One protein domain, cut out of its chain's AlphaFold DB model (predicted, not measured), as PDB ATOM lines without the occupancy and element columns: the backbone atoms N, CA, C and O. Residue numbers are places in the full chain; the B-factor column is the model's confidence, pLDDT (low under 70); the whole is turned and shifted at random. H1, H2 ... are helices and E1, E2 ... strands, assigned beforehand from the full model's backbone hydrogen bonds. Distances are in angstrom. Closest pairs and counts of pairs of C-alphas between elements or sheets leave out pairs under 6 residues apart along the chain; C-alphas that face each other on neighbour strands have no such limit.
ATOM      1  N   GLY A 174     259.731 281.156 312.943       94.31
ATOM      2  CA  GLY A 174     259.946 282.516 312.459       94.31
ATOM      3  C   GLY A 174     258.662 283.335 312.342       94.31
ATOM      4  O   GLY A 174     258.698 284.541 312.563       94.31
ATOM      5  N   ASP A 175     257.536 282.685 312.054       95.19
ATOM      6  CA  ASP A 175     256.250 283.368 311.921       95.19
ATOM      7  C   ASP A 175     255.726 283.827 313.291       95.19
ATOM      8  O   ASP A 175     255.259 284.950 313.433       95.19
ATOM      9  N   THR A 176     255.908 283.029 314.345       95.06
ATOM     10  CA  THR A 176     255.596 283.431 315.727       95.06
ATOM     11  C   THR A 176     256.456 284.615 316.160       95.06
ATOM     12  O   THR A 176     255.949 285.559 316.760       95.06
ATOM     13  N   GLU A 177     257.747 284.605 315.815       95.75
ATOM     14  CA  GLU A 177     258.658 285.727 316.063       95.75
ATOM     15  C   GLU A 177     258.176 287.012 315.362       95.75
ATOM     16  O   GLU A 177     258.103 288.067 315.991       95.75
ATOM     17  N   GLY A 178     257.757 286.914 314.093       96.31
ATOM     18  CA  GLY A 178     257.180 288.033 313.344       96.31
ATOM     19  C   GLY A 178     255.856 288.535 313.927       96.31
ATOM     20  O   GLY A 178     255.645 289.743 314.043       96.31
ATOM     21  N   LEU A 179     254.986 287.617 314.355       96.19
ATOM     22  CA  LEU A 179     253.698 287.935 314.962       96.19
ATOM     23  C   LEU A 179     253.861 288.648 316.309       96.19
ATOM     24  O   LEU A 179     253.193 289.650 316.564       96.19
ATOM     25  N   TYR A 180     254.767 288.164 317.163       95.94
ATOM     26  CA  TYR A 180     255.095 288.815 318.432       95.94
ATOM     27  C   TYR A 180     255.731 290.189 318.220       95.94
ATOM     28  O   TYR A 180     255.399 291.122 318.950       95.94
ATOM     29  N   GLY A 181     256.577 290.341 317.199       95.81
ATOM     30  CA  GLY A 181     257.119 291.636 316.796       95.81
ATOM     31  C   GLY A 181     256.031 292.632 316.385       95.81
ATOM     32  O   GLY A 181     255.997 293.757 316.891       95.81
ATOM     33  N   TRP A 182     255.085 292.205 315.543       96.75
ATOM     34  CA  TRP A 182     253.929 293.020 315.153       96.75
ATOM     35  C   TRP A 182     253.046 293.391 316.346       96.75
ATOM     36  O   TRP A 182     252.641 294.550 316.473       96.75
ATOM     37  N   LEU A 183     252.790 292.436 317.245       95.06
ATOM     38  CA  LEU A 183     252.006 292.654 318.458       95.06
ATOM     39  C   LEU A 183     252.680 293.685 319.372       95.06
ATOM     40  O   LEU A 183     252.027 294.630 319.811       95.06
ATOM     41  N   ALA A 184     253.982 293.540 319.621       94.31
ATOM     42  CA  ALA A 184     254.747 294.461 320.454       94.31
ATOM     43  C   ALA A 184     254.783 295.876 319.854       94.31
ATOM     44  O   ALA A 184     254.534 296.845 320.569       94.31
ATOM     45  N   LEU A 185     255.032 296.003 318.546       95.00
ATOM     46  CA  LEU A 185     255.047 297.293 317.851       95.00
ATOM     47  C   LEU A 185     253.703 298.016 317.982       95.00
ATOM     48  O   LEU A 185     253.654 299.175 318.389       95.00
ATOM     49  N   ASN A 186     252.607 297.329 317.665       93.25
ATOM     50  CA  ASN A 186     251.277 297.931 317.683       93.25
ATOM     51  C   ASN A 186     250.765 298.193 319.104       93.25
ATOM     52  O   ASN A 186     250.002 299.137 319.307       93.25
ATOM     53  N   TYR A 187     251.231 297.425 320.093       91.81
ATOM     54  CA  TYR A 187     250.986 297.701 321.506       91.81
ATOM     55  C   TYR A 187     251.679 298.990 321.944       91.81
ATOM     56  O   TYR A 187     251.035 299.874 322.497       91.81
ATOM     57  N   LEU A 188     252.971 299.133 321.634       91.69
ATOM     58  CA  LEU A 188     253.755 300.320 321.987       91.69
ATOM     59  C   LEU A 188     253.285 301.593 321.269       91.69
ATOM     60  O   LEU A 188     253.523 302.692 321.761       91.69
ATOM     61  N   LEU A 189     252.637 301.446 320.111       90.69
ATOM     62  CA  LEU A 189     252.054 302.544 319.340       90.69
ATOM     63  C   LEU A 189     250.558 302.750 319.623       90.69
ATOM     64  O   LEU A 189     249.901 303.453 318.859       90.69
ATOM     65  N   ASP A 190     250.011 302.152 320.688       87.00
ATOM     66  CA  ASP A 190     248.631 302.357 321.153       87.00
ATOM     67  C   ASP A 190     247.528 301.990 320.132       87.00
ATOM     68  O   ASP A 190     246.394 302.470 320.212       87.00
ATOM     69  N   GLN A 191     247.814 301.089 319.183       86.12
ATOM     70  CA  GLN A 191     246.870 300.720 318.113       86.12
ATOM     71  C   GLN A 191     245.736 299.785 318.573       86.12
ATOM     72  O   GLN A 191     244.773 299.568 317.839       86.12
ATOM     73  N   PHE A 192     245.812 299.245 319.793       82.50
ATOM     74  CA  PHE A 192     244.762 298.398 320.375       82.50
ATOM     75  C   PHE A 192     243.734 299.171 321.210       82.50
ATOM     76  O   PHE A 192     242.770 298.579 321.699       82.50
ATOM     77  N   ASN A 193     243.906 300.484 321.377       74.06
ATOM     78  CA  ASN A 193     243.025 301.287 322.216       74.06
ATOM     79  C   ASN A 193     241.703 301.568 321.483       74.06
ATOM     80  O   ASN A 193     241.680 302.139 320.392       74.06
ATOM     81  N   GLY A 194     240.577 301.189 322.097       58.97
ATOM     82  CA  GLY A 194     239.229 301.218 321.505       58.97
ATOM     83  C   GLY A 194     238.632 302.599 321.179       58.97
ATOM     84  O   GLY A 194     237.425 302.694 320.971       58.97
ATOM     85  N   ASN A 195     239.442 303.660 321.138       52.34
ATOM     86  CA  ASN A 195     239.006 305.036 320.880       52.34
ATOM     87  C   ASN A 195     239.119 305.457 319.403       52.34
ATOM     88  O   ASN A 195     238.639 306.533 319.043       52.34
ATOM     89  N   SER A 196     239.710 304.630 318.536       48.06
ATOM     90  CA  SER A 196     239.824 304.949 317.109       48.06
ATOM     91  C   SER A 196     238.583 304.505 316.331       48.06
ATOM     92  O   SER A 196     238.292 303.324 316.170       48.06
ATOM     93  N   GLN A 197     237.841 305.527 315.906       44.12
ATOM     94  CA  GLN A 197     236.750 305.584 314.933       44.12
ATOM     95  C   GLN A 197     236.476 304.310 314.121       44.12
ATOM     96  O   GLN A 197     237.186 304.008 313.172       44.12
ATOM     97  N   SER A 198     235.334 303.673 314.405       47.56
ATOM     98  CA  SER A 198     234.732 302.563 313.654       47.56
ATOM     99  C   SER A 198     235.629 301.326 313.484       47.56
ATOM    100  O   SER A 198     236.748 301.383 312.992       47.56
ATOM    101  N   GLU A 199     235.091 300.145 313.779       51.06
ATOM    102  CA  GLU A 199     235.757 298.850 313.532       51.06
ATOM    103  C   GLU A 199     236.251 298.669 312.078       51.06
ATOM    104  O   GLU A 199     237.066 297.795 311.806       51.06
ATOM    105  N   LYS A 200     235.800 299.531 311.156       50.06
ATOM    106  CA  LYS A 200     236.105 299.533 309.726       50.06
ATOM    107  C   LYS A 200     237.413 300.240 309.332       50.06
ATOM    108  O   LYS A 200     237.776 300.169 308.164       50.06
ATOM    109  N   GLN A 201     238.115 300.920 310.248       52.91
ATOM    110  CA  GLN A 201     239.389 301.609 309.950       52.91
ATOM    111  C   GLN A 201     240.433 301.446 311.064       52.91
ATOM    112  O   GLN A 201     241.052 302.409 311.519       52.91
ATOM    113  N   ARG A 202     240.666 300.208 311.511       63.66
ATOM    114  CA  ARG A 202     241.856 299.918 312.321       63.66
ATOM    115  C   ARG A 202     243.089 299.955 311.423       63.66
ATOM    116  O   ARG A 202     243.436 298.965 310.791       63.66
ATOM    117  N   ASN A 203     243.736 301.113 311.360       74.44
ATOM    118  CA  ASN A 203     245.083 301.202 310.818       74.44
ATOM    119  C   ASN A 203     246.039 300.567 311.833       74.44
ATOM    120  O   ASN A 203     245.947 300.843 313.022       74.44
ATOM    121  N   SER A 204     246.930 299.700 311.368       87.00
ATOM    122  CA  SER A 204     248.024 299.165 312.178       87.00
ATOM    123  C   SER A 204     249.337 299.401 311.448       87.00
ATOM    124  O   SER A 204     249.360 299.611 310.232       87.00
ATOM    125  N   PHE A 205     250.436 299.365 312.186       92.56
ATOM    126  CA  PHE A 205     251.758 299.438 311.594       92.56
ATOM    127  C   PHE A 205     252.193 298.051 311.132       92.56
ATOM    128  O   PHE A 205     252.037 297.060 311.853       92.56
ATOM    129  N   GLY A 206     252.760 297.990 309.927       95.38
ATOM    130  CA  GLY A 206     253.515 296.828 309.482       95.38
ATOM    131  C   GLY A 206     254.802 296.686 310.293       95.38
ATOM    132  O   GLY A 206     255.428 297.672 310.677       95.38
ATOM    133  N   PHE A 207     255.190 295.447 310.543       97.19
ATOM    134  CA  PHE A 207     256.415 295.060 311.215       97.19
ATOM    135  C   PHE A 207     257.350 294.403 310.204       97.19
ATOM    136  O   PHE A 207     256.940 293.529 309.439       97.19
ATOM    137  N   MET A 208     258.613 294.818 310.214       96.69
ATOM    138  CA  MET A 208     259.686 294.164 309.482       96.69
ATOM    139  C   MET A 208     260.925 294.148 310.368       96.69
ATOM    140  O   MET A 208     261.340 295.198 310.857       96.69
ATOM    141  N   ASP A 209     261.517 292.973 310.552       94.38
ATOM    142  CA  ASP A 209     262.746 292.806 311.323       94.38
ATOM    143  C   ASP A 209     263.735 291.930 310.558       94.38
ATOM    144  O   ASP A 209     263.370 290.903 309.990       94.38
ATOM    145  N   MET A 210     264.991 292.368 310.525       93.50
ATOM    146  CA  MET A 210     266.108 291.638 309.940       93.50
ATOM    147  C   MET A 210     267.076 291.284 311.064       93.50
ATOM    148  O   MET A 210     267.990 292.042 311.404       93.50
ATOM    149  N   GLY A 211     266.885 290.093 311.622       88.56
ATOM    150  CA  GLY A 211     267.752 289.539 312.646       88.56
ATOM    151  C   GLY A 211     269.093 289.048 312.092       88.56
ATOM    152  O   GLY A 211     269.467 289.250 310.935       88.56
ATOM    153  N   GLY A 212     269.847 288.335 312.932       86.56
ATOM    154  CA  GLY A 212     271.136 287.766 312.525       86.56
ATOM    155  C   GLY A 212     270.999 286.649 311.485       86.56
ATOM    156  O   GLY A 212     271.788 286.587 310.544       86.56
ATOM    157  N   ALA A 213     269.996 285.782 311.637       89.94
ATOM    158  CA  ALA A 213     269.844 284.578 310.817       89.94
ATOM    159  C   ALA A 213     268.529 284.494 310.022       89.94
ATOM    160  O   ALA A 213     268.478 283.745 309.049       89.94
ATOM    161  N   SER A 214     267.497 285.271 310.350       93.69
ATOM    162  CA  SER A 214     266.253 285.353 309.570       93.69
ATOM    163  C   SER A 214     265.774 286.790 309.418       93.69
ATOM    164  O   SER A 214     266.262 287.676 310.117       93.69
ATOM    165  N   THR A 215     264.827 286.973 308.503       95.56
ATOM    166  CA  THR A 215     264.072 288.212 308.314       95.56
ATOM    167  C   THR A 215     262.587 287.887 308.359       95.56
ATOM    168  O   THR A 215     262.176 286.849 307.831       95.56
ATOM    169  N   GLN A 216     261.801 288.759 308.977       97.50
ATOM    170  CA  GLN A 216     260.372 288.600 309.204       97.50
ATOM    171  C   GLN A 216     259.618 289.827 308.697       97.50
ATOM    172  O   GLN A 216     260.099 290.952 308.827       97.50
ATOM    173  N   ILE A 217     258.424 289.604 308.152       97.69
ATOM    174  CA  ILE A 217     257.449 290.643 307.807       97.69
ATOM    175  C   ILE A 217     256.095 290.232 308.379       97.69
ATOM    176  O   ILE A 217     255.689 289.082 308.223       97.69
ATOM    177  N   ALA A 218     255.395 291.171 309.010       97.50
ATOM    178  CA  ALA A 218     254.048 290.968 309.525       97.50
ATOM    179  C   ALA A 218     253.198 292.235 309.384       97.50
ATOM    180  O   ALA A 218     253.676 293.334 309.657       97.50
ATOM    181  N   PHE A 219     251.941 292.116 308.964       95.31
ATOM    182  CA  PHE A 219     251.034 293.264 308.851       95.31
ATOM    183  C   PHE A 219     249.565 292.835 308.858       95.31
ATOM    184  O   PHE A 219     249.242 291.686 308.567       95.31
ATOM    185  N   LEU A 220     248.675 293.784 309.164       93.19
ATOM    186  CA  LEU A 220     247.230 293.620 309.017       93.19
ATOM    187  C   LEU A 220     246.839 293.871 307.549       93.19
ATOM    188  O   LEU A 220     246.994 295.006 307.084       93.19
ATOM    189  N   PRO A 221     246.356 292.863 306.802       92.00
ATOM    190  CA  PRO A 221     245.913 293.058 305.425       92.00
ATOM    191  C   PRO A 221     244.602 293.854 305.354       92.00
ATOM    192  O   PRO A 221     243.893 294.027 306.346       92.00
ATOM    193  N   SER A 222     244.249 294.326 304.154       88.56
ATOM    194  CA  SER A 222     242.915 294.900 303.926       88.56
ATOM    195  C   SER A 222     241.837 293.813 303.999       88.56
ATOM    196  O   SER A 222     242.098 292.674 303.629       88.56
ATOM    197  N   GLU A 223     240.604 294.171 304.373       86.25
ATOM    198  CA  GLU A 223     239.476 293.224 304.496       86.25
ATOM    199  C   GLU A 223     239.298 292.334 303.250       86.25
ATOM    200  O   GLU A 223     239.077 291.129 303.356       86.25
ATOM    201  N   LYS A 224     239.463 292.912 302.052       88.69
ATOM    202  CA  LYS A 224     239.382 292.172 300.785       88.69
ATOM    203  C   LYS A 224     240.472 291.112 300.660       88.69
ATOM    204  O   LYS A 224     240.185 290.010 300.200       88.69
ATOM    205  N   GLU A 225     241.700 291.448 301.042       89.25
ATOM    206  CA  GLU A 225     242.829 290.521 300.970       89.25
ATOM    207  C   GLU A 225     242.753 289.474 302.081       89.25
ATOM    208  O   GLU A 225     243.044 288.310 301.822       89.25
ATOM    209  N   SER A 226     242.238 289.826 303.264       88.62
ATOM    210  CA  SER A 226     242.019 288.856 304.339       88.62
ATOM    211  C   SER A 226     241.004 287.776 303.978       88.62
ATOM    212  O   SER A 226     241.184 286.623 304.352       88.62
ATOM    213  N   ILE A 227     239.960 288.116 303.214       88.75
ATOM    214  CA  ILE A 227     238.988 287.128 302.720       88.75
ATOM    215  C   ILE A 227     239.610 286.236 301.637       88.75
ATOM    216  O   ILE A 227     239.344 285.038 301.597       88.75
ATOM    217  N   ARG A 228     240.422 286.810 300.741       90.50
ATOM    218  CA  ARG A 228     241.047 286.068 299.631       90.50
ATOM    219  C   ARG A 228     242.139 285.109 300.091       90.50
ATOM    220  O   ARG A 228     242.271 284.041 299.507       90.50
ATOM    221  N   HIS A 229     242.898 285.507 301.105       90.12
ATOM    222  CA  HIS A 229     244.078 284.804 301.602       90.12
ATOM    223  C   HIS A 229     243.879 284.274 303.024       90.12
ATOM    224  O   HIS A 229     244.837 284.165 303.777       90.12
ATOM    225  N   PHE A 230     242.635 283.964 303.408       87.81
ATOM    226  CA  PHE A 230     242.279 283.585 304.779       87.81
ATOM    227  C   PHE A 230     243.137 282.438 305.342       87.81
ATOM    228  O   PHE A 230     243.560 282.504 306.493       87.81
ATOM    229  N   ASP A 231     243.438 281.430 304.520       89.50
ATOM    230  CA  ASP A 231     244.235 280.260 304.919       89.50
ATOM    231  C   ASP A 231     245.717 280.591 305.195       89.50
ATOM    232  O   ASP A 231     246.407 279.812 305.850       89.50
ATOM    233  N   ASP A 232     246.194 281.755 304.741       89.38
ATOM    234  CA  ASP A 232     247.568 282.236 304.930       89.38
ATOM    235  C   ASP A 232     247.705 283.169 306.154       89.38
ATOM    236  O   ASP A 232     248.782 283.723 306.399       89.38
ATOM    237  N   LEU A 233     246.621 283.396 306.912       92.94
ATOM    238  CA  LEU A 233     246.595 284.358 308.016       92.94
ATOM    239  C   LEU A 233     246.668 283.711 309.398       92.94
ATOM    240  O   LEU A 233     246.040 282.698 309.704       92.94
ATOM    241  N   TYR A 234     247.379 284.394 310.290       93.75
ATOM    242  CA  TYR A 234     247.453 284.074 311.704       93.75
ATOM    243  C   TYR A 234     246.406 284.864 312.479       93.75
ATOM    244  O   TYR A 234     246.443 286.095 312.530       93.75
ATOM    245  N   LYS A 235     245.496 284.151 313.141       92.06
ATOM    246  CA  LYS A 235     244.496 284.773 314.005       92.06
ATOM    247  C   LYS A 235     245.060 285.024 315.397       92.06
ATOM    248  O   LYS A 235     245.389 284.083 316.121       92.06
ATOM    249  N   ILE A 236     245.094 286.287 315.805       91.44
ATOM    250  CA  ILE A 236     245.357 286.674 317.192       91.44
ATOM    251  C   ILE A 236     244.049 286.970 317.909       91.44
ATOM    252  O   ILE A 236     243.118 287.514 317.317       91.44
ATOM    253  N   ASN A 237     243.984 286.624 319.193       90.81
ATOM    254  CA  ASN A 237     242.877 287.000 320.060       90.81
ATOM    255  C   ASN A 237     243.432 287.582 321.360       90.81
ATOM    256  O   ASN A 237     244.056 286.871 322.149       90.81
ATOM    257  N   LEU A 238     243.231 288.881 321.556       90.19
ATOM    258  CA  LEU A 238     243.589 289.590 322.781       90.19
ATOM    259  C   LEU A 238     242.320 289.924 323.559       90.19
ATOM    260  O   LEU A 238     241.238 289.991 322.986       90.19
ATOM    261  N   ARG A 239     242.452 290.184 324.859       89.25
ATOM    262  CA  ARG A 239     241.315 290.549 325.707       89.25
ATOM    263  C   ARG A 239     241.596 291.826 326.485       89.25
ATOM    264  O   ARG A 239     242.625 291.933 327.152       89.25
ATOM    265  N   THR A 240     240.679 292.782 326.396       87.69
ATOM    266  CA  THR A 240     240.713 294.047 327.145       87.69
ATOM    267  C   THR A 240     240.335 293.846 328.613       87.69
ATOM    268  O   THR A 240     239.805 292.803 329.007       87.69
ATOM    269  N   LEU A 241     240.572 294.865 329.445       85.88
ATOM    270  CA  LEU A 241     240.222 294.841 330.872       85.88
ATOM    271  C   LEU A 241     238.703 294.746 331.133       85.88
ATOM    272  O   LEU A 241     238.302 294.266 332.193       85.88
ATOM    273  N   ASP A 242     237.845 295.155 330.194       83.81
ATOM    274  CA  ASP A 242     236.386 294.955 330.233       83.81
ATOM    275  C   ASP A 242     235.933 293.594 329.679       83.81
ATOM    276  O   ASP A 242     234.737 293.305 329.673       83.81
ATOM    277  N   GLY A 243     236.873 292.738 329.268       83.62
ATOM    278  CA  GLY A 243     236.602 291.374 328.823       83.62
ATOM    279  C   GLY A 243     236.185 291.248 327.358       83.62
ATOM    280  O   GLY A 243     235.735 290.171 326.967       83.62
ATOM    281  N   LYS A 244     236.323 292.303 326.547       85.12
ATOM    282  CA  LYS A 244     236.063 292.230 325.104       85.12
ATOM    283  C   LYS A 244     237.230 291.595 324.368       85.12
ATOM    284  O   LYS A 244     238.395 291.872 324.654       85.12
ATOM    285  N   ASP A 245     236.885 290.783 323.379       86.50
ATOM    286  CA  ASP A 245     237.854 290.147 322.502       86.50
ATOM    287  C   ASP A 245     238.251 291.099 321.366       86.50
ATOM    288  O   ASP A 245     237.412 291.688 320.680       86.50
ATOM    289  N   LEU A 246     239.557 291.243 321.170       85.94
ATOM    290  CA  LEU A 246     240.184 291.939 320.059       85.94
ATOM    291  C   LEU A 246     240.830 290.883 319.166       85.94
ATOM    292  O   LEU A 246     241.979 290.489 319.372       85.94
ATOM    293  N   ALA A 247     240.060 290.417 318.184       87.75
ATOM    294  CA  ALA A 247     240.556 289.511 317.161       87.75
ATOM    295  C   ALA A 247     241.157 290.288 315.982       87.75
ATOM    296  O   ALA A 247     240.660 291.355 315.608       87.75
ATOM    297  N   SER A 248     242.231 289.772 315.391       88.50
ATOM    298  CA  SER A 248     242.801 290.293 314.142       88.50
ATOM    299  C   SER A 248     243.449 289.162 313.351       88.50
ATOM    300  O   SER A 248     244.069 288.281 313.946       88.50
ATOM    301  N   ASP A 249     243.304 289.203 312.030       92.12
ATOM    302  CA  ASP A 249     243.892 288.223 311.118       92.12
ATOM    303  C   ASP A 249     245.123 288.856 310.459       92.12
ATOM    304  O   ASP A 249     245.015 289.830 309.713       92.12
ATOM    305  N   ILE A 250     246.303 288.350 310.807       94.94
ATOM    306  CA  ILE A 250     247.596 288.966 310.502       94.94
ATOM    307  C   ILE A 250     248.327 288.122 309.468       94.94
ATOM    308  O   ILE A 250     248.486 286.914 309.645       94.94
ATOM    309  N   PHE A 251     248.818 288.757 308.407       96.19
ATOM    310  CA  PHE A 251     249.751 288.099 307.501       96.19
ATOM    311  C   PHE A 251     251.133 288.102 308.139       96.19
ATOM    312  O   PHE A 251     251.590 289.152 308.597       96.19
ATOM    313  N   VAL A 252     251.812 286.956 308.132       96.88
ATOM    314  CA  VAL A 252     253.195 286.847 308.596       96.88
ATOM    315  C   VAL A 252     253.992 285.952 307.663       96.88
ATOM    316  O   VAL A 252     253.512 284.911 307.227       96.88
ATOM    317  N   SER A 253     255.232 286.342 307.387       95.88
ATOM    318  CA  SER A 253     256.184 285.496 306.683       95.88
ATOM    319  C   SER A 253     257.588 285.649 307.255       95.88
ATOM    320  O   SER A 253     258.018 286.752 307.606       95.88
ATOM    321  N   SER A 254     258.313 284.535 307.333       96.06
ATOM    322  CA  SER A 254     259.695 284.479 307.797       96.06
ATOM    323  C   SER A 254     260.601 283.742 306.813       96.06
ATOM    324  O   SER A 254     260.349 282.601 306.433       96.06
ATOM    325  N   TRP A 255     261.776 284.313 306.549       96.06
ATOM    326  CA  TRP A 255     262.802 283.712 305.696       96.06
ATOM    327  C   TRP A 255     264.072 283.387 306.486       96.06
ATOM    328  O   TRP A 255     264.878 284.261 306.818       96.06
ATOM    329  N   LEU A 256     264.280 282.099 306.778       93.38
ATOM    330  CA  LEU A 256     265.512 281.611 307.401       93.38
ATOM    331  C   LEU A 256     266.689 281.691 306.413       93.38
ATOM    332  O   LEU A 256     266.560 281.351 305.240       93.38
ATOM    333  N   GLY A 257     267.851 282.139 306.884       90.94
ATOM    334  CA  GLY A 257     269.044 282.352 306.060       90.94
ATOM    335  C   GLY A 257     269.079 283.700 305.329       90.94
ATOM    336  O   GLY A 257     269.978 283.923 304.514       90.94
ATOM    337  N   PHE A 258     268.108 284.583 305.588       93.38
ATOM    338  CA  PHE A 258     268.023 285.939 305.027       93.38
ATOM    339  C   PHE A 258     268.233 287.042 306.075       93.38
ATOM    340  O   PHE A 258     268.029 288.211 305.766       93.38
ATOM    341  N   GLY A 259     268.665 286.685 307.290       91.81
ATOM    342  CA  GLY A 259     269.166 287.658 308.264       91.81
ATOM    343  C   GLY A 259     270.554 288.185 307.890       91.81
ATOM    344  O   GLY A 259     271.238 287.603 307.046       91.81
ATOM    345  N   ALA A 260     270.999 289.259 308.538       91.38
ATOM    346  CA  ALA A 260     272.210 289.995 308.168       91.38
ATOM    347  C   ALA A 260     273.484 289.124 308.126       91.38
ATOM    348  O   ALA A 260     274.257 289.188 307.166       91.38
ATOM    349  N   ASN A 261     273.695 288.265 309.130       87.75
ATOM    350  CA  ASN A 261     274.891 287.418 309.209       87.75
ATOM    351  C   ASN A 261     274.846 286.295 308.169       87.75
ATOM    352  O   ASN A 261     275.851 286.005 307.521       87.75
ATOM    353  N   GLU A 262     273.679 285.681 307.977       90.12
ATOM    354  CA  GLU A 262     273.503 284.611 306.992       90.12
ATOM    355  C   GLU A 262     273.556 285.133 305.555       90.12
ATOM    356  O   GLU A 262     274.155 284.491 304.691       90.12
ATOM    357  N   ALA A 263     273.013 286.325 305.300       92.12
ATOM    358  CA  ALA A 263     273.142 287.015 304.024       92.12
ATOM    359  C   ALA A 263     274.619 287.292 303.705       92.12
ATOM    360  O   ALA A 263     275.089 286.927 302.624       92.12
ATOM    361  N   ARG A 264     275.377 287.833 304.675       91.56
ATOM    362  CA  ARG A 264     276.829 288.042 304.554       91.56
ATOM    363  C   ARG A 264     277.553 286.725 304.266       91.56
ATOM    364  O   ARG A 264     278.290 286.638 303.287       91.56
ATOM    365  N   ARG A 265     277.307 285.675 305.057       90.25
ATOM    366  CA  ARG A 265     277.925 284.347 304.879       90.25
ATOM    367  C   ARG A 265     277.659 283.779 303.483       90.25
ATOM    368  O   ARG A 265     278.594 283.365 302.804       90.25
ATOM    369  N   ARG A 266     276.402 283.781 303.030       90.88
ATOM    370  CA  ARG A 266     276.005 283.286 301.699       90.88
ATOM    371  C   ARG A 266     276.657 284.083 300.575       90.88
ATOM    372  O   ARG A 266     277.067 283.491 299.580       90.88
ATOM    373  N   HIS A 267     276.763 285.401 300.732       90.56
ATOM    374  CA  HIS A 267     277.446 286.257 299.771       90.56
ATOM    375  C   HIS A 267     278.930 285.877 299.640       90.56
ATOM    376  O   HIS A 267     279.383 285.609 298.528       90.56
ATOM    377  N   PHE A 268     279.659 285.738 300.754       90.56
ATOM    378  CA  PHE A 268     281.063 285.304 300.730       90.56
ATOM    379  C   PHE A 268     281.254 283.913 300.125       90.56
ATOM    380  O   PHE A 268     282.163 283.707 299.325       90.56
ATOM    381  N   GLU A 269     280.392 282.955 300.461       90.06
ATOM    382  CA  GLU A 269     280.456 281.613 299.875       90.06
ATOM    383  C   GLU A 269     280.210 281.629 298.359       90.06
ATOM    384  O   GLU A 269     280.836 280.870 297.619       90.06
ATOM    385  N   ASN A 270     279.350 282.523 297.869       89.31
ATOM    386  CA  ASN A 270     279.159 282.717 296.433       89.31
ATOM    387  C   ASN A 270     280.383 283.370 295.772       89.31
ATOM    388  O   ASN A 270     280.778 282.924 294.697       89.31
ATOM    389  N   LEU A 271     281.022 284.352 296.417       88.94
ATOM    390  CA  LEU A 271     282.259 284.963 295.913       88.94
ATOM    391  C   LEU A 271     283.397 283.939 295.797       88.94
ATOM    392  O   LEU A 271     284.040 283.862 294.752       88.94
ATOM    393  N   LYS A 272     283.592 283.087 296.812       86.38
ATOM    394  CA  LYS A 272     284.593 282.002 296.780       86.38
ATOM    395  C   LYS A 272     284.363 281.012 295.639       86.38
ATOM    396  O   LYS A 272     285.317 280.487 295.085       86.38
ATOM    397  N   LYS A 273     283.104 280.735 295.286       83.44
ATOM    398  CA  LYS A 273     282.771 279.860 294.148       83.44
ATOM    399  C   LYS A 273     283.053 280.522 292.799       83.44
ATOM    400  O   LYS A 273     283.280 279.817 291.821       83.44
ATOM    401  N   GLN A 274     283.006 281.851 292.742       78.69
ATOM    402  CA  GLN A 274     283.221 282.630 291.523       78.69
ATOM    403  C   GLN A 274     284.698 282.996 291.299       78.69
ATOM    404  O   GLN A 274     285.102 283.170 290.150       78.69
ATOM    405  N   GLN A 275     285.521 283.074 292.352       62.31
ATOM    406  CA  GLN A 275     286.958 283.368 292.258       62.31
ATOM    407  C   GLN A 275     287.827 282.111 292.445       62.31
ATOM    408  O   GLN A 275     287.599 281.301 293.338       62.31
ATOM    409  N   LYS A 276     288.869 281.947 291.610       50.91
ATOM    410  CA  LYS A 276     289.917 280.929 291.826       50.91
ATOM    411  C   LYS A 276     290.624 281.193 293.175       50.91
ATOM    412  O   LYS A 276     290.856 282.353 293.500       50.91
ATOM    413  N   PRO A 277     290.992 280.152 293.946       46.91
ATOM    414  CA  PRO A 277     291.269 280.234 295.384       46.91
ATOM    415  C   PRO A 277     292.672 280.771 295.709       46.91
ATOM    416  O   PRO A 277     293.525 280.042 296.210       46.91
ATOM    417  N   GLN A 278     292.932 282.044 295.429       49.25
ATOM    418  CA  GLN A 278     294.100 282.747 295.956       49.25
ATOM    419  C   GLN A 278     293.662 284.141 296.387       49.25
ATOM    420  O   GLN A 278     293.175 284.899 295.559       49.25
ATOM    421  N   LEU A 279     293.881 284.441 297.672       50.72
ATOM    422  CA  LEU A 279     293.471 285.641 298.415       50.72
ATOM    423  C   LEU A 279     292.019 285.579 298.884       50.72
ATOM    424  O   LEU A 279     291.119 285.776 298.088       50.72
ATOM    425  N   LEU A 280     291.805 285.310 300.175       49.44
ATOM    426  CA  LEU A 280     290.745 285.908 301.003       49.44
ATOM    427  C   LEU A 280     290.902 285.349 302.426       49.44
ATOM    428  O   LEU A 280     290.460 284.239 302.727       49.44
ATOM    429  N   ASN A 281     291.575 286.118 303.282       49.94
ATOM    430  CA  ASN A 281     291.617 285.883 304.720       49.94
ATOM    431  C   ASN A 281     290.336 286.498 305.333       49.94
ATOM    432  O   ASN A 281     290.024 287.644 305.003       49.94
ATOM    433  N   PRO A 282     289.557 285.775 306.161       50.62
ATOM    434  CA  PRO A 282     288.258 286.251 306.660       50.62
ATOM    435  C   PRO A 282     288.312 287.503 307.546       50.62
ATOM    436  O   PRO A 282     287.283 288.158 307.707       50.62
ATOM    437  N   ASP A 283     289.487 287.826 308.089       53.31
ATOM    438  CA  ASP A 283     289.683 288.893 309.077       53.31
ATOM    439  C   ASP A 283     290.198 290.218 308.470       53.31
ATOM    440  O   ASP A 283     290.291 291.212 309.181       53.31
ATOM    441  N   ASP A 284     290.498 290.269 307.164       47.47
ATOM    442  CA  ASP A 284     291.235 291.391 306.543       47.47
ATOM    443  C   ASP A 284     290.365 292.501 305.911       47.47
ATOM    444  O   ASP A 284     290.895 293.382 305.237       47.47
ATOM    445  N   TYR A 285     289.039 292.510 306.099       47.06
ATOM    446  CA  TYR A 285     288.180 293.519 305.452       47.06
ATOM    447  C   TYR A 285     287.148 294.147 306.397       47.06
ATOM    448  O   TYR A 285     285.987 293.726 306.449       47.06
ATOM    449  N   ASP A 286     287.569 295.218 307.075       41.06
ATOM    450  CA  ASP A 286     286.691 296.318 307.487       41.06
ATOM    451  C   ASP A 286     286.369 297.151 306.237       41.06
ATOM    452  O   ASP A 286     287.162 297.981 305.797       41.06
ATOM    453  N   PHE A 287     285.215 296.903 305.614       42.84
ATOM    454  CA  PHE A 287     284.660 297.841 304.638       42.84
ATOM    455  C   PHE A 287     283.688 298.773 305.359       42.84
ATOM    456  O   PHE A 287     282.655 298.325 305.866       42.84
ATOM    457  N   GLU A 288     283.994 300.073 305.354       32.78
ATOM    458  CA  GLU A 288     282.976 301.111 305.497       32.78
ATOM    459  C   GLU A 288     281.896 300.855 304.439       32.78
ATOM    460  O   GLU A 288     282.156 300.844 303.233       32.78
ATOM    461  N   ILE A 289     280.674 300.576 304.892       37.75
ATOM    462  CA  ILE A 289     279.532 300.384 304.003       37.75
ATOM    463  C   ILE A 289     279.103 301.767 303.514       37.75
ATOM    464  O   ILE A 289     278.297 302.441 304.156       37.75
ATOM    465  N   GLU A 290     279.609 302.186 302.357       29.73
ATOM    466  CA  GLU A 290     278.978 303.260 301.599       29.73
ATOM    467  C   GLU A 290     277.727 302.683 300.922       29.73
ATOM    468  O   GLU A 290     277.783 301.847 300.015       29.73
ATOM    469  N   MET A 291     276.559 303.067 301.434       34.66
ATOM    470  CA  MET A 291     275.269 302.586 300.953       34.66
ATOM    471  C   MET A 291     274.963 303.222 299.590       34.66
ATOM    472  O   MET A 291     274.311 304.261 299.497       34.66
ATOM    473  N   VAL A 292     275.434 302.608 298.503       33.12
ATOM    474  CA  VAL A 292     275.085 303.047 297.146       33.12
ATOM    475  C   VAL A 292     273.660 302.589 296.833       33.12
ATOM    476  O   VAL A 292     273.421 301.493 296.321       33.12
ATOM    477  N   ILE A 293     272.685 303.446 297.143       35.84
ATOM    478  CA  ILE A 293     271.294 303.272 296.715       35.84
ATOM    479  C   ILE A 293     271.254 303.455 295.194       35.84
ATOM    480  O   ILE A 293     271.197 304.569 294.671       35.84
ATOM    481  N   THR A 294     271.292 302.352 294.450       37.34
ATOM    482  CA  THR A 294     271.058 302.397 293.006       37.34
ATOM    483  C   THR A 294     269.566 302.612 292.740       37.34
ATOM    484  O   THR A 294     268.706 301.946 293.318       37.34
ATOM    485  N   LYS A 295     269.245 303.542 291.826       35.81
ATOM    486  CA  LYS A 295     267.874 303.963 291.453       35.81
ATOM    487  C   LYS A 295     266.910 302.823 291.069       35.81
ATOM    488  O   LYS A 295     265.708 303.056 290.989       35.81
ATOM    489  N   ASN A 296     267.402 301.603 290.853       37.69
ATOM    490  CA  ASN A 296     266.581 300.447 290.497       37.69
ATOM    491  C   ASN A 296     265.963 299.721 291.705       37.69
ATOM    492  O   ASN A 296     264.993 298.991 291.514       37.69
ATOM    493  N   ALA A 297     266.440 299.952 292.934       34.69
ATOM    494  CA  ALA A 297     265.860 299.340 294.136       34.69
ATOM    495  C   ALA A 297     264.482 299.927 294.517       34.69
ATOM    496  O   ALA A 297     263.686 299.265 295.172       34.69
ATOM    497  N   LEU A 298     264.156 301.138 294.048       36.06
ATOM    498  CA  LEU A 298     262.893 301.824 294.353       36.06
ATOM    499  C   LEU A 298     261.688 301.358 293.519       36.06
ATOM    500  O   LEU A 298     260.561 301.698 293.857       36.06
ATOM    501  N   LYS A 299     261.880 300.566 292.454       31.52
ATOM    502  CA  LYS A 299     260.760 300.084 291.621       31.52
ATOM    503  C   LYS A 299     260.059 298.833 292.162       31.52
ATOM    504  O   LYS A 299     258.976 298.515 291.684       31.52
ATOM    505  N   ALA A 300     260.633 298.155 293.157       35.84
ATOM    506  CA  ALA A 300     260.042 296.955 293.751       35.84
ATOM    507  C   ALA A 300     259.022 297.247 294.874       35.84
ATOM    508  O   ALA A 300     258.332 296.331 295.301       35.84
ATOM    509  N   CYS A 301     258.877 298.504 295.314       33.38
ATOM    510  CA  CYS A 301     257.951 298.894 296.391       33.38
ATOM    511  C   CYS A 301     256.684 299.634 295.911       33.38
ATOM    512  O   CYS A 301     256.002 300.248 296.722       33.38
ATOM    513  N   THR A 302     256.349 299.593 294.616       32.59
ATOM    514  CA  THR A 302     255.157 300.277 294.052       32.59
ATOM    515  C   THR A 302     254.240 299.368 293.235       32.59
ATOM    516  O   THR A 302     253.553 299.820 292.325       32.59
ATOM    517  N   LEU A 303     254.202 298.081 293.563       37.47
ATOM    518  CA  LEU A 303     253.140 297.184 293.117       37.47
ATOM    519  C   LEU A 303     252.716 296.339 294.314       37.47
ATOM    520  O   LEU A 303     253.305 295.289 294.533       37.47
ATOM    521  N   TYR A 304     251.830 296.903 295.136       37.22
ATOM    522  CA  TYR A 304     250.567 296.358 295.657       37.22
ATOM    523  C   TYR A 304     249.918 297.433 296.536       37.22
ATOM    524  O   TYR A 304     250.645 298.031 297.360       37.22
TER     525      TYR A 304
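AT A GLANCE: This is residues 174 to 304 of the 304 residues of an uncharacterized protein of Nadsonia fulvescens var. elongata DSM 6958 (UniProt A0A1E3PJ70). A twisted sheet of four strands curls round H1; the hairpin of E3 and E4 makes one end of the long body, and H3 extends it beyond the sheet at the other. A loose tail, residues 283 to 304 with little H4, stands free. The 131 printed residues include, in order, H1 E1 E2 H2 E3 E4 H3 H4; the sheet's order is E1 E2 E4 E3, all antiparallel. The class is mixed, helices and strands; the whole is loose, radius of gyration of the C-alphas 20.3 A, spanning 67 by 31 by 29 A.

IN THESE COORDINATES: Find C-alpha 174 at (259.946, 282.516, 312.459); from there H1 runs 21.1 A to residue 188. Next come E1, residues 207 to 210, E2, 214 to 219, H2, 223 to 228, and E3, 233 to 239. E4, residues 245 to 256, spans 32.6 A and bends by 51 degrees at residue 249. H3, residues 260 to 274, spans 21.3 A; H4, residues 297 to 301, ends at (257.951, 298.894, 296.391).

HOW THE PARTS SIT: Look first at H1, on one face of the sheet in two layers, one of helix and one of sheet: it touches E4, closest C-alphas Gly 174 and Ser 254, 5.1 A. E1 and E2 form a hairpin, with N 207 and O 218 at 2.7 A. E4 pairs with E2 at N 217 and O 253, 2.9 A, and with E3 at N 234 and O 250, 2.8 A. E2, H2 and E3 form a split strand-helix-strand unit, E4 between its two strands, with a right-handed crossover. H2 and H3 only graze the sheet, with residues 223 to 227 and 260 to 263. H4 is not on it. Every O i to N i+4 pair is within hydrogen-bond range in H1, H2 and H3; in H4 0 of 1 is, and 0 of 2 O i to N i+3 pairs.

THE WHOLE: The farthest C-alphas, Asp 242 and Gln 278, are 68.2 A apart. The printed part has no cut; the links H1 to E1 and H3 to H4 are long. Expect pLDDT under 70 at residues 194 to 202 and 275 to 304.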